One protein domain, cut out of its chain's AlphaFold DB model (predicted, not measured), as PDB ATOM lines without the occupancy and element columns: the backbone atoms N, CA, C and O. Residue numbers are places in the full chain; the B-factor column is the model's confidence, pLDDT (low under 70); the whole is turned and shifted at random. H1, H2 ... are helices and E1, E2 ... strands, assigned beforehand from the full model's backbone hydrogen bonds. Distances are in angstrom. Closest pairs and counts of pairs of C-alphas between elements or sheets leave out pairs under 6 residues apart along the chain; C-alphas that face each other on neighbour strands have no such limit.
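What this domain is: This is residues 6 to 104 of the 107 residues of an uncharacterized protein of Naumovozyma dairenensis (strain ATCC 10597 / BCRC 20456 / CBS 421 / NBRC 0211 / NRRL Y-12639) (UniProt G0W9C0). A two-stranded hairpin, E1 and E2, forms the middle of the model, with a curled four-stranded sheet, E3 to E6, towards one end of its longest axis and two small helices, H2 and H3, at the other. The short helix H1 sits between the hairpin and the sheet, and the end of H3 packs on the hairpin. The printed part has 99 residues, with three named helices and six named strands in the order E1 E2 H1 E3 E4 E5 E6 H2 H3; the larger sheet runs E3 - E4 - E5 - E6, all antiparallel, and the class is mixed, helices and strands. The whole is compact, with a radius of gyration of the C-alphas of 14.0 A, and spans 42 by 30 by 22 A.

Where its parts are: E1, residues 6 to 12, begins at C-alpha 6 (-57.709, 19.807, 69.202) and is 19.8 A long. E2, residues 18 to 25, is 21.7 A long. H1 is residues 36 to 41. E3 is residues 44 to 47 and E4 residues 52 to 55. E5, residues 60 to 67, begins at C-alpha 60 (-40.122, 11.105, 90.619) and is 19.9 A long. E6 is residues 70 to 73, and H2 residues 87 to 90. H3, residues 95 to 103, is 13.2 A long and ends at C-alpha 103 (-52.626, 14.517, 68.573).

How they stand to each other: E1 and E2 are a hairpin, with N 9 and O 21 2.8 A apart, within hydrogen-bond range. H1 comes closest to E2 at the C-alphas of Ile 21 and Ser 38, 6.4 A apart, and to E3 at those of Leu 39 and Phe 45, 6.6 A apart. H1 is on the larger sheet but over none of its strands, its height of 4.1 A only just above the sheet's level. E3 to E6 form a meander, each strand the antiparallel neighbour of the one before. Within hydrogen-bond range are N 45 and O 54 of E3 and E4, 2.8 A, and N 53 and O 62 of E4 and E5, 2.9 A. The pairing of E5 is staggered: residues 60 to 63 pair with E4, and 64 to 67 with E6, where N 72 and O 65 are 2.8 A apart. E1 and E2 are apart from E3, E4, E5 and E6. The closest C-alphas of E1 and H3 are those of Gly 7 and Gly 103, 5.9 A apart. H2 and H3 are close but not clearly touching, with the C-alphas of Leu 89 and Val 98 6.1 A apart. Every O i to N i+4 pair is within hydrogen-bond range in H1, and 4 of 5 in H3; H2 is too short for such a pair.

The domain as a whole: The C-alphas farthest apart, those of Asp 57 and Lys 92, are 43.3 A apart. The printed part has no cut. The link from E6 to H2, residues 74 to 86, is long. Mean pLDDT of the printed part is 76.3; residue 67 and residues 81 to 104 are under 70.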
ATOM      1  N   GLN A   6     -57.742  19.961  67.751       81.56
ATOM      2  CA  GLN A   6     -57.709  19.807  69.202       81.56
ATOM      3  C   GLN A   6     -57.938  18.343  69.568       81.56
ATOM      4  O   GLN A   6     -58.591  17.613  68.827       81.56
ATOM      5  N   GLY A   7     -57.416  17.931  70.715       81.06
ATOM      6  CA  GLY A   7     -57.550  16.569  71.201       81.06
ATOM      7  C   GLY A   7     -57.045  16.427  72.628       81.06
ATOM      8  O   GLY A   7     -56.913  17.400  73.377       81.06
ATOM      9  N   THR A   8     -56.744  15.193  73.014       83.06
ATOM     10  CA  THR A   8     -56.217  14.874  74.341       83.06
ATOM     11  C   THR A   8     -54.956  14.043  74.200       83.06
ATOM     12  O   THR A   8     -54.966  12.979  73.586       83.06
ATOM     13  N   LEU A   9     -53.869  14.527  74.792       84.31
ATOM     14  CA  LEU A   9     -52.628  13.789  74.944       84.31
ATOM     15  C   LEU A   9     -52.673  13.026  76.266       84.31
ATOM     16  O   LEU A   9     -52.714  13.631  77.337       84.31
ATOM     17  N   ARG A  10     -52.626  11.697  76.193       89.31
ATOM     18  CA  ARG A  10     -52.521  10.845  77.375       89.31
ATOM     19  C   ARG A  10     -51.061  10.526  77.661       89.31
ATOM     20  O   ARG A  10     -50.367   9.983  76.800       89.31
ATOM     21  N   LEU A  11     -50.608  10.819  78.875       89.19
ATOM     22  CA  LEU A  11     -49.265  10.486  79.340       89.19
ATOM     23  C   LEU A  11     -49.312   9.376  80.389       89.19
ATOM     24  O   LEU A  11     -50.083   9.463  81.340       89.19
ATOM     25  N   LYS A  12     -48.454   8.364  80.243       92.19
ATOM     26  CA  LYS A  12     -48.170   7.336  81.244       92.19
ATOM     27  C   LYS A  12     -46.814   7.625  81.878       92.19
ATOM     28  O   LYS A  12     -45.773   7.529  81.236       92.19
ATOM     29  N   LEU A  13     -46.863   7.967  83.151       91.69
ATOM     30  CA  LEU A  13     -45.732   8.281  84.005       91.69
ATOM     31  C   LEU A  13     -45.355   7.054  84.847       91.69
ATOM     32  O   LEU A  13     -46.023   6.012  84.822       91.69
ATOM     33  N   TYR A  14     -44.267   7.171  85.602       92.81
ATOM     34  CA  TYR A  14     -43.862   6.167  86.577       92.81
ATOM     35  C   TYR A  14     -44.954   5.930  87.628       92.81
ATOM     36  O   TYR A  14     -45.915   6.693  87.767       92.81
ATOM     37  N   HIS A  15     -44.824   4.809  88.339       88.88
ATOM     38  CA  HIS A  15     -45.813   4.339  89.317       88.88
ATOM     39  C   HIS A  15     -47.220   4.172  88.720       88.88
ATOM     40  O   HIS A  15     -48.226   4.333  89.405       88.88
ATOM     41  N   SER A  16     -47.291   3.865  87.420       81.38
ATOM     42  CA  SER A  16     -48.535   3.681  86.663       81.38
ATOM     43  C   SER A  16     -49.475   4.895  86.671       81.38
ATOM     44  O   SER A  16     -50.641   4.764  86.291       81.38
ATOM     45  N   LYS A  17     -48.989   6.087  87.050       87.94
ATOM     46  CA  LYS A  17     -49.788   7.314  86.992       87.94
ATOM     47  C   LYS A  17     -50.052   7.657  85.531       87.94
ATOM     48  O   LYS A  17     -49.127   7.743  84.731       87.94
ATOM     49  N   THR A  18     -51.315   7.859  85.183       91.94
ATOM     50  CA  THR A  18     -51.720   8.287  83.842       91.94
ATOM     51  C   THR A  18     -52.463   9.607  83.958       91.94
ATOM     52  O   THR A  18     -53.258   9.778  84.881       91.94
ATOM     53  N   ILE A  19     -52.175  10.542  83.060       90.44
ATOM     54  CA  ILE A  19     -52.805  11.863  83.024       90.44
ATOM     55  C   ILE A  19     -53.252  12.190  81.606       90.44
ATOM     56  O   ILE A  19     -52.610  11.773  80.640       90.44
ATOM     57  N   ASP A  20     -54.317  12.971  81.507       89.19
ATOM     58  CA  ASP A  20     -54.889  13.422  80.246       89.19
ATOM     59  C   ASP A  20     -54.732  14.939  80.156       89.19
ATOM     60  O   ASP A  20     -55.193  15.685  81.017       89.19
ATOM     61  N   ILE A  21     -54.037  15.402  79.121       85.69
ATOM     62  CA  ILE A  21     -53.718  16.815  78.924       85.69
ATOM     63  C   ILE A  21     -54.376  17.300  77.628       85.69
ATOM     64  O   ILE A  21     -54.217  16.652  76.591       85.69
ATOM     65  N   PRO A  22     -55.086  18.444  77.642       83.75
ATOM     66  CA  PRO A  22     -55.578  19.065  76.418       83.75
ATOM     67  C   PRO A  22     -54.432  19.347  75.443       83.75
ATOM     68  O   PRO A  22     -53.419  19.938  75.823       83.75
ATOM     69  N   ALA A  23     -54.600  18.937  74.189       84.88
ATOM     70  CA  ALA A  23     -53.614  19.111  73.131       84.88
ATOM     71  C   ALA A  23     -54.209  19.920  71.977       84.88
ATOM     72  O   ALA A  23     -55.368  19.737  71.608       84.88
ATOM     73  N   TYR A  24     -53.392  20.795  71.395       82.81
ATOM     74  CA  TYR A  24     -53.773  21.658  70.281       82.81
ATOM     75  C   TYR A  24     -52.738  21.555  69.173       82.81
ATOM     76  O   TYR A  24     -51.541  21.438  69.435       82.81
ATOM     77  N   VAL A  25     -53.206  21.632  67.935       75.81
ATOM     78  CA  VAL A  25     -52.362  21.558  66.748       75.81
ATOM     79  C   VAL A  25     -52.192  22.964  66.215       75.81
ATOM     80  O   VAL A  25     -53.148  23.597  65.766       75.81
ATOM     81  N   ILE A  26     -50.959  23.445  66.289       79.12
ATOM     82  CA  ILE A  26     -50.550  24.762  65.816       79.12
ATOM     83  C   ILE A  26     -49.444  24.500  64.789       79.12
ATOM     84  O   ILE A  26     -48.319  24.208  65.195       79.12
ATOM     85  N   PRO A  27     -49.750  24.508  63.476       78.25
ATOM     86  CA  PRO A  27     -48.789  24.156  62.425       78.25
ATOM     87  C   PRO A  27     -47.519  25.010  62.418       78.25
ATOM     88  O   PRO A  27     -46.502  24.585  61.880       78.25
ATOM     89  N   GLU A  28     -47.588  26.211  62.990       81.31
ATOM     90  CA  GLU A  28     -46.472  27.144  63.114       81.31
ATOM     91  C   GLU A  28     -45.476  26.753  64.224       81.31
ATOM     92  O   GLU A  28     -44.409  27.356  64.315       81.31
ATOM     93  N   LEU A  29     -45.805  25.775  65.080       72.44
ATOM     94  CA  LEU A  29     -44.892  25.247  66.094       72.44
ATOM     95  C   LEU A  29     -44.091  24.068  65.538       72.44
ATOM     96  O   LEU A  29     -44.640  23.027  65.183       72.44
ATOM     97  N   GLU A  30     -42.768  24.211  65.535       75.31
ATOM     98  CA  GLU A  30     -41.840  23.170  65.073       75.31
ATOM     99  C   GLU A  30     -41.722  21.989  66.048       75.31
ATOM    100  O   GLU A  30     -41.283  20.896  65.677       75.31
ATOM    101  N   HIS A  31     -42.097  22.194  67.312       76.69
ATOM    102  CA  HIS A  31     -41.944  21.215  68.381       76.69
ATOM    103  C   HIS A  31     -43.225  21.075  69.200       76.69
ATOM    104  O   HIS A  31     -43.964  22.038  69.407       76.69
ATOM    105  N   ASN A  32     -43.448  19.869  69.724       78.44
ATOM    106  CA  ASN A  32     -44.521  19.621  70.678       78.44
ATOM    107  C   ASN A  32     -44.177  20.280  72.010       78.44
ATOM    108  O   ASN A  32     -43.147  19.977  72.613       78.44
ATOM    109  N   LEU A  33     -45.064  21.148  72.483       82.38
ATOM    110  CA  LEU A  33     -44.914  21.815  73.766       82.38
ATOM    111  C   LEU A  33     -45.863  21.188  74.781       82.38
ATOM    112  O   LEU A  33     -47.057  21.034  74.522       82.38
ATOM    113  N   LEU A  34     -45.325  20.853  75.951       84.12
ATOM    114  CA  LEU A  34     -46.111  20.402  77.087       84.12
ATOM    115  C   LEU A  34     -46.298  21.573  78.049       84.12
ATOM    116  O   LEU A  34     -45.324  22.153  78.524       84.12
ATOM    117  N   SER A  35     -47.549  21.934  78.324       82.50
ATOM    118  CA  SER A  35     -47.844  23.033  79.242       82.50
ATOM    119  C   SER A  35     -47.498  22.643  80.677       82.50
ATOM    120  O   SER A  35     -48.052  21.680  81.211       82.50
ATOM    121  N   THR A  36     -46.629  23.424  81.318       84.38
ATOM    122  CA  THR A  36     -46.316  23.273  82.745       84.38
ATOM    123  C   THR A  36     -47.550  23.503  83.611       84.38
ATOM    124  O   THR A  36     -47.770  22.752  84.549       84.38
ATOM    125  N   ASN A  37     -48.430  24.432  83.230       85.38
ATOM    126  CA  ASN A  37     -49.691  24.664  83.935       85.38
ATOM    127  C   ASN A  37     -50.601  23.420  83.910       85.38
ATOM    128  O   ASN A  37     -51.192  23.037  84.917       85.38
ATOM    129  N   SER A  38     -50.672  22.723  82.768       84.81
ATOM    130  CA  SER A  38     -51.421  21.461  82.679       84.81
ATOM    131  C   SER A  38     -50.815  20.352  83.547       84.81
ATOM    132  O   SER A  38     -51.560  19.526  84.072       84.81
ATOM    133  N   LEU A  39     -49.487  20.320  83.707       88.50
ATOM    134  CA  LEU A  39     -48.806  19.391  84.617       88.50
ATOM    135  C   LEU A  39     -49.096  19.731  86.084       88.50
ATOM    136  O   LEU A  39     -49.464  18.847  86.859       88.50
ATOM    137  N   GLU A  40     -49.015  21.008  86.446       90.69
ATOM    138  CA  GLU A  40     -49.257  21.499  87.804       90.69
ATOM    139  C   GLU A  40     -50.698  21.233  88.257       90.69
ATOM    140  O   GLU A  40     -50.909  20.777  89.382       90.69
ATOM    141  N   HIS A  41     -51.687  21.380  87.365       90.38
ATOM    142  CA  HIS A  41     -53.076  20.976  87.631       90.38
ATOM    143  C   HIS A  41     -53.228  19.481  87.966       90.38
ATOM    144  O   HIS A  41     -54.160  19.102  88.671       90.38
ATOM    145  N   HIS A  42     -52.303  18.631  87.515       90.06
ATOM    146  CA  HIS A  42     -52.251  17.205  87.857       90.06
ATOM    147  C   HIS A  42     -51.328  16.900  89.055       90.06
ATOM    148  O   HIS A  42     -51.015  15.729  89.328       90.06
ATOM    149  N   GLY A  43     -50.880  17.938  89.769       92.31
ATOM    150  CA  GLY A  43     -49.954  17.844  90.897       92.31
ATOM    151  C   GLY A  43     -48.564  17.369  90.482       92.31
ATOM    152  O   GLY A  43     -47.958  16.576  91.206       92.31
ATOM    153  N   ILE A  44     -48.115  17.767  89.289       93.44
ATOM    154  CA  ILE A  44     -46.823  17.394  88.712       93.44
ATOM    155  C   ILE A  44     -46.001  18.656  88.498       93.44
ATOM    156  O   ILE A  44     -46.446  19.587  87.834       93.44
ATOM    157  N   PHE A  45     -44.788  18.652  89.025       92.44
ATOM    158  CA  PHE A  45     -43.889  19.794  89.025       92.44
ATOM    159  C   PHE A  45     -42.617  19.456  88.257       92.44
ATOM    160  O   PHE A  45     -42.182  18.305  88.227       92.44
ATOM    161  N   VAL A  46     -42.036  20.458  87.603       90.94
ATOM    162  CA  VAL A  46     -40.781  20.306  86.864       90.94
ATOM    163  C   VAL A  46     -39.620  20.606  87.803       90.94
ATOM    164  O   VAL A  46     -39.446  21.748  88.223       90.94
ATOM    165  N   ASP A  47     -38.779  19.614  88.065       89.81
ATOM    166  CA  ASP A  47     -37.464  19.824  88.654       89.81
ATOM    167  C   ASP A  47     -36.413  19.905  87.537       89.81
ATOM    168  O   ASP A  47     -35.869  18.916  87.035       89.81
ATOM    169  N   ALA A  48     -36.113  21.139  87.127       84.81
ATOM    170  CA  ALA A  48     -35.111  21.424  86.105       84.81
ATOM    171  C   ALA A  48     -33.675  21.105  86.546       84.81
ATOM    172  O   ALA A  48     -32.809  20.904  85.686       84.81
ATOM    173  N   LYS A  49     -33.405  21.081  87.857       86.50
ATOM    174  CA  LYS A  49     -32.074  20.819  88.410       86.50
ATOM    175  C   LYS A  49     -31.732  19.341  88.274       86.50
ATOM    176  O   LYS A  49     -30.630  19.029  87.829       86.50
ATOM    177  N   HIS A  50     -32.671  18.464  88.615       88.81
ATOM    178  CA  HIS A  50     -32.476  17.013  88.562       88.81
ATOM    179  C   HIS A  50     -32.991  16.370  87.266       88.81
ATOM    180  O   HIS A  50     -32.702  15.205  87.005       88.81
ATOM    181  N   GLY A  51     -33.682  17.129  86.411       88.44
ATOM    182  CA  GLY A  51     -34.168  16.627  85.125       88.44
ATOM    183  C   GLY A  51     -35.396  15.727  85.269       88.44
ATOM    184  O   GLY A  51     -35.546  14.758  84.523       88.44
ATOM    185  N   THR A  52     -36.245  16.004  86.258       93.25
ATOM    186  CA  THR A  52     -37.344  15.131  86.679       93.25
ATOM    187  C   THR A  52     -38.688  15.849  86.670       93.25
ATOM    188  O   THR A  52     -38.791  17.047  86.924       93.25
ATOM    189  N   LEU A  53     -39.751  15.104  86.366       93.12
ATOM    190  CA  LEU A  53     -41.103  15.490  86.760       93.12
ATOM    191  C   LEU A  53     -41.397  14.844  88.106       93.12
ATOM    192  O   LEU A  53     -41.180  13.642  88.256       93.12
ATOM    193  N   GLU A  54     -41.915  15.608  89.055       95.56
ATOM    194  CA  GLU A  54     -42.105  15.159  90.432       95.56
ATOM    195  C   GLU A  54     -43.535  15.379  90.903       95.56
ATOM    196  O   GLU A  54     -44.221  16.314  90.494       95.56
ATOM    197  N   SER A  55     -44.011  14.483  91.759       93.50
ATOM    198  CA  SER A  55     -45.244  14.704  92.510       93.50
ATOM    199  C   SER A  55     -45.034  15.767  93.590       93.50
ATOM    200  O   SER A  55     -43.904  16.046  93.982       93.50
ATOM    201  N   ARG A  56     -46.132  16.276  94.158       89.75
ATOM    202  CA  ARG A  56     -46.080  17.163  95.331       89.75
ATOM    203  C   ARG A  56     -45.304  16.573  96.516       89.75
ATOM    204  O   ARG A  56     -44.714  17.326  97.282       89.75
ATOM    205  N   ASP A  57     -45.285  15.249  96.632       90.50
ATOM    206  CA  ASP A  57     -44.612  14.515  97.706       90.50
ATOM    207  C   ASP A  57     -43.126  14.230  97.398       90.50
ATOM    208  O   ASP A  57     -42.481  13.475  98.118       90.50
ATOM    209  N   GLY A  58     -42.578  14.779  96.305       89.38
ATOM    210  CA  GLY A  58     -41.179  14.593  95.898       89.38
ATOM    211  C   GLY A  58     -40.888  13.278  95.164       89.38
ATOM    212  O   GLY A  58     -39.749  13.007  94.798       89.38
ATOM    213  N   ASN A  59     -41.900  12.441  94.905       93.94
ATOM    214  CA  ASN A  59     -41.699  11.231  94.104       93.94
ATOM    215  C   ASN A  59     -41.435  11.580  92.639       93.94
ATOM    216  O   ASN A  59     -42.247  12.268  92.015       93.94
ATOM    217  N   THR A  60     -40.376  11.020  92.058       95.38
ATOM    218  CA  THR A  60     -40.122  11.105  90.619       95.38
ATOM    219  C   THR A  60     -41.204  10.361  89.833       95.38
ATOM    220  O   THR A  60     -41.440   9.169  90.020       95.38
ATOM    221  N   LEU A  61     -41.853  11.078  88.922       94.19
ATOM    222  CA  LEU A  61     -42.892  10.588  88.018       94.19
ATOM    223  C   LEU A  61     -42.377  10.407  86.588       94.19
ATOM    224  O   LEU A  61     -42.937   9.619  85.837       94.19
ATOM    225  N   ALA A  62     -41.322  11.115  86.201       93.88
ATOM    226  CA  ALA A  62     -40.637  10.912  84.931       93.88
ATOM    227  C   ALA A  62     -39.235  11.511  84.978       93.88
ATOM    228  O   ALA A  62     -38.968  12.413  85.770       93.88
ATOM    229  N   GLN A  63     -38.371  11.057  84.075       92.19
ATOM    230  CA  GLN A  63     -37.128  11.745  83.740       92.19
ATOM    231  C   GLN A  63     -37.257  12.355  82.349       92.19
ATOM    232  O   GLN A  63     -37.799  11.732  81.433       92.19
ATOM    233  N   PHE A  64     -36.753  13.571  82.185       86.50
ATOM    234  CA  PHE A  64     -36.635  14.213  80.887       86.50
ATOM    235  C   PHE A  64     -35.167  14.440  80.549       86.50
ATOM    236  O   PHE A  64     -34.316  14.635  81.415       86.50
ATOM    237  N   VAL A  65     -34.869  14.414  79.256       83.00
ATOM    238  CA  VAL A  65     -33.531  14.720  78.752       83.00
ATOM    239  C   VAL A  65     -33.448  16.198  78.411       83.00
ATOM    240  O   VAL A  65     -34.461  16.852  78.166       83.00
ATOM    241  N   ARG A  66     -32.237  16.748  78.379       75.00
ATOM    242  CA  ARG A  66     -32.016  18.070  77.798       75.00
ATOM    243  C   ARG A  66     -31.653  17.900  76.334       75.00
ATOM    244  O   ARG A  66     -30.689  17.210  76.017       75.00
ATOM    245  N   PHE A  67     -32.418  18.535  75.460       69.06
ATOM    246  CA  PHE A  67     -32.045  18.710  74.065       69.06
ATOM    247  C   PHE A  67     -31.846  20.209  73.847       69.06
ATOM    248  O   PHE A  67     -32.780  21.002  73.975       69.06
ATOM    249  N   ASN A  68     -30.593  20.603  73.611       75.38
ATOM    250  CA  ASN A  68     -30.126  21.984  73.749       75.38
ATOM    251  C   ASN A  68     -30.447  22.555  75.150       75.38
ATOM    252  O   ASN A  68     -30.178  21.916  76.167       75.38
ATOM    253  N   SER A  69     -31.007  23.763  75.213       74.19
ATOM    254  CA  SER A  69     -31.407  24.438  76.453       74.19
ATOM    255  C   SER A  69     -32.792  24.028  76.962       74.19
ATOM    256  O   SER A  69     -33.229  24.542  77.991       74.19
ATOM    257  N   LEU A  70     -33.493  23.124  76.268       75.56
ATOM    258  CA  LEU A  70     -34.886  22.796  76.556       75.56
ATOM    259  C   LEU A  70     -35.023  21.413  77.218       75.56
ATOM    260  O   LEU A  70     -34.292  20.483  76.860       75.56
ATOM    261  N   PRO A  71     -35.964  21.249  78.164       81.38
ATOM    262  CA  PRO A  71     -36.327  19.952  78.725       81.38
ATOM    263  C   PRO A  71     -37.256  19.185  77.771       81.38
ATOM    264  O   PRO A  71     -38.240  19.730  77.277       81.38
ATOM    265  N   TRP A  72     -36.942  17.915  77.512       84.44
ATOM    266  CA  TRP A  72     -37.656  17.056  76.566       84.44
ATOM    267  C   TRP A  72     -38.108  15.764  77.235       84.44
ATOM    268  O   TRP A  72     -37.296  14.937  77.660       84.44
ATOM    269  N   LEU A  73     -39.425  15.566  77.287       86.19
ATOM    270  CA  LEU A  73     -40.010  14.312  77.740       86.19
ATOM    271  C   LEU A  73     -39.965  13.285  76.607       86.19
ATOM    272  O   LEU A  73     -40.391  13.564  75.487       86.19
ATOM    273  N   THR A  74     -39.446  12.093  76.893       81.38
ATOM    274  CA  THR A  74     -39.337  11.041  75.872       81.38
ATOM    275  C   THR A  74     -40.710  10.510  75.462       81.38
ATOM    276  O   THR A  74     -41.649  10.451  76.261       81.38
ATOM    277  N   PHE A  75     -40.819  10.047  74.215       77.94
ATOM    278  CA  PHE A  75     -42.079   9.540  73.670       77.94
ATOM    279  C   PHE A  75     -42.596   8.275  74.375       77.94
ATOM    280  O   PHE A  75     -43.776   7.960  74.284       77.94
ATOM    281  N   HIS A  76     -41.750   7.574  75.139       81.81
ATOM    282  CA  HIS A  76     -42.153   6.419  75.950       81.81
ATOM    283  C   HIS A  76     -43.238   6.744  76.978       81.81
ATOM    284  O   HIS A  76     -43.902   5.840  77.478       81.81
ATOM    285  N   HIS A  77     -43.389   8.020  77.331       85.00
ATOM    286  CA  HIS A  77     -44.417   8.464  78.262       85.00
ATOM    287  C   HIS A  77     -45.728   8.805  77.557       85.00
ATOM    288  O   HIS A  77     -46.715   9.048  78.234       85.00
ATOM    289  N   VAL A  78     -45.783   8.813  76.224       85.25
ATOM    290  CA  VAL A  78     -47.019   9.055  75.472       85.25
ATOM    291  C   VAL A  78     -47.763   7.737  75.280       85.25
ATOM    292  O   VAL A  78     -47.218   6.764  74.760       85.25
ATOM    293  N   VAL A  79     -49.032   7.699  75.684       83.88
ATOM    294  CA  VAL A  79     -49.906   6.552  75.425       83.88
ATOM    295  C   VAL A  79     -50.475   6.679  74.025       83.88
ATOM    296  O   VAL A  79     -51.214   7.609  73.714       83.88
ATOM    297  N   ILE A  80     -50.144   5.703  73.190       76.06
ATOM    298  CA  ILE A  80     -50.565   5.674  71.797       76.06
ATOM    299  C   ILE A  80     -51.872   4.881  71.708       76.06
ATOM    300  O   ILE A  80     -51.913   3.735  72.165       76.06
ATOM    301  N   PRO A  81     -52.955   5.463  71.169       68.00
ATOM    302  CA  PRO A  81     -54.234   4.775  71.094       68.00
ATOM    303  C   PRO A  81     -54.145   3.514  70.217       68.00
ATOM    304  O   PRO A  81     -53.433   3.508  69.213       68.00
ATOM    305  N   PRO A  82     -54.890   2.443  70.548       62.84
ATOM    306  CA  PRO A  82     -54.753   1.125  69.916       62.84
ATOM    307  C   PRO A  82     -55.047   1.111  68.406       62.84
ATOM    308  O   PRO A  82     -54.575   0.229  67.692       62.84
ATOM    309  N   HIS A  83     -55.785   2.101  67.896       59.50
ATOM    310  CA  HIS A  83     -56.066   2.252  66.465       59.50
ATOM    311  C   HIS A  83     -54.984   3.040  65.702       59.50
ATOM    312  O   HIS A  83     -55.011   3.086  64.473       59.50
ATOM    313  N   ALA A  84     -53.997   3.614  66.395       55.78
ATOM    314  CA  ALA A  84     -52.882   4.332  65.790       55.78
ATOM    315  C   ALA A  84     -51.720   3.373  65.488       55.78
ATOM    316  O   ALA A  84     -50.902   3.045  66.346       55.78
ATOM    317  N   ARG A  85     -51.622   2.900  64.241       48.88
ATOM    318  CA  ARG A  85     -50.477   2.086  63.797       48.88
ATOM    319  C   ARG A  85     -49.259   2.972  63.512       48.88
ATOM    320  O   ARG A  85     -49.140   3.530  62.427       48.88
ATOM    321  N   ILE A  86     -48.316   3.031  64.453       48.59
ATOM    322  CA  ILE A  86     -47.046   3.778  64.327       48.59
ATOM    323  C   ILE A  86     -46.137   3.185  63.233       48.59
ATOM    324  O   ILE A  86     -45.492   3.923  62.491       48.59
ATOM    325  N   ASN A  87     -46.116   1.851  63.091       43.28
ATOM    326  CA  ASN A  87     -45.184   1.144  62.196       43.28
ATOM    327  C   ASN A  87     -45.341   1.513  60.711       43.28
ATOM    328  O   ASN A  87     -44.360   1.493  59.977       43.28
ATOM    329  N   ASN A  88     -46.540   1.908  60.275       39.59
ATOM    330  CA  ASN A  88     -46.776   2.332  58.889       39.59
ATOM    331  C   ASN A  88     -46.505   3.825  58.656       39.59
ATOM    332  O   ASN A  88     -46.546   4.280  57.514       39.59
ATOM    333  N   LEU A  89     -46.263   4.592  59.721       40.25
ATOM    334  CA  LEU A  89     -46.075   6.035  59.652       40.25
ATOM    335  C   LEU A  89     -44.595   6.412  59.652       40.25
ATOM    336  O   LEU A  89     -44.215   7.242  58.843       40.25
ATOM    337  N   ILE A  90     -43.748   5.741  60.440       42.53
ATOM    338  CA  ILE A  90     -42.296   6.019  60.479       42.53
ATOM    339  C   ILE A  90     -41.609   5.688  59.142       42.53
ATOM    340  O   ILE A  90     -40.676   6.374  58.738       42.53
ATOM    341  N   GLN A  91     -42.071   4.661  58.420       42.75
ATOM    342  CA  GLN A  91     -41.506   4.314  57.106       42.75
ATOM    343  C   GLN A  91     -41.941   5.257  55.977       42.75
ATOM    344  O   GLN A  91     -41.317   5.264  54.919       42.75
ATOM    345  N   LYS A  92     -43.027   6.015  56.166       39.88
ATOM    346  CA  LYS A  92     -43.674   6.786  55.093       39.88
ATOM    347  C   LYS A  92     -43.694   8.290  55.351       39.88
ATOM    348  O   LYS A  92     -43.873   9.058  54.412       39.88
ATOM    349  N   PHE A  93     -43.500   8.703  56.600       40.03
ATOM    350  CA  PHE A  93     -43.548  10.086  57.027       40.03
ATOM    351  C   PHE A  93     -42.462  10.373  58.074       40.03
ATOM    352  O   PHE A  93     -42.195   9.529  58.933       40.03
ATOM    353  N   PRO A  94     -41.836  11.557  58.018       48.09
ATOM    354  CA  PRO A  94     -40.843  11.952  59.004       48.09
ATOM    355  C   PRO A  94     -41.465  12.071  60.411       48.09
ATOM    356  O   PRO A  94     -42.684  12.163  60.585       48.09
ATOM    357  N   LEU A  95     -40.621  11.955  61.442       48.56
ATOM    358  CA  LEU A  95     -41.022  11.797  62.852       48.56
ATOM    359  C   LEU A  95     -41.958  12.921  63.345       48.56
ATOM    360  O   LEU A  95     -42.846  12.695  64.165       48.56
ATOM    361  N   ASP A  96     -41.799  14.119  62.793       46.56
ATOM    362  CA  ASP A  96     -42.637  15.304  62.992       46.56
ATOM    363  C   ASP A  96     -44.099  15.107  62.541       46.56
ATOM    364  O   ASP A  96     -45.022  15.627  63.168       46.56
ATOM    365  N   VAL A  97     -44.344  14.306  61.504       46.84
ATOM    366  CA  VAL A  97     -45.692  13.968  61.015       46.84
ATOM    367  C   VAL A  97     -46.336  12.876  61.870       46.84
ATOM    368  O   VAL A  97     -47.533  12.940  62.157       46.84
ATOM    369  N   VAL A  98     -45.549  11.902  62.339       50.81
ATOM    370  CA  VAL A  98     -46.014  10.882  63.299       50.81
ATOM    371  C   VAL A  98     -46.459  11.546  64.605       50.81
ATOM    372  O   VAL A  98     -47.505  11.207  65.159       50.81
ATOM    373  N   HIS A  99     -45.710  12.558  65.047       47.16
ATOM    374  CA  HIS A  99     -46.052  13.391  66.192       47.16
ATOM    375  C   HIS A  99     -47.366  14.173  66.014       47.16
ATOM    376  O   HIS A  99     -48.133  14.260  66.971       47.16
ATOM    377  N   ARG A 100     -47.687  14.673  64.808       45.84
ATOM    378  CA  ARG A 100     -48.997  15.309  64.531       45.84
ATOM    379  C   ARG A 100     -50.158  14.320  64.587       45.84
ATOM    380  O   ARG A 100     -51.212  14.639  65.129       45.84
ATOM    381  N   LEU A 101     -49.973  13.113  64.053       43.66
ATOM    382  CA  LEU A 101     -51.037  12.106  63.964       43.66
ATOM    383  C   LEU A 101     -51.515  11.613  65.331       43.66
ATOM    384  O   LEU A 101     -52.689  11.294  65.489       43.66
ATOM    385  N   LEU A 102     -50.639  11.600  66.333       47.88
ATOM    386  CA  LEU A 102     -50.985  11.151  67.684       47.88
ATOM    387  C   LEU A 102     -51.774  12.200  68.481       47.88
ATOM    388  O   LEU A 102     -52.525  11.825  69.376       47.88
ATOM    389  N   GLY A 103     -51.705  13.479  68.096       38.94
ATOM    390  CA  GLY A 103     -52.626  14.517  68.573       38.94
ATOM    391  C   GLY A 103     -54.002  14.494  67.891       38.94
ATOM    392  O   GLY A 103     -54.926  15.135  68.380       38.94
ATOM    393  N   HIS A 104     -54.147  13.766  66.775       43.03
ATOM    394  CA  HIS A 104     -55.361  13.720  65.947       43.03
ATOM    395  C   HIS A 104     -56.244  12.489  66.196       43.03
ATOM    396  O   HIS A 104     -57.304  12.364  65.584       43.03
TER     397      HIS A 104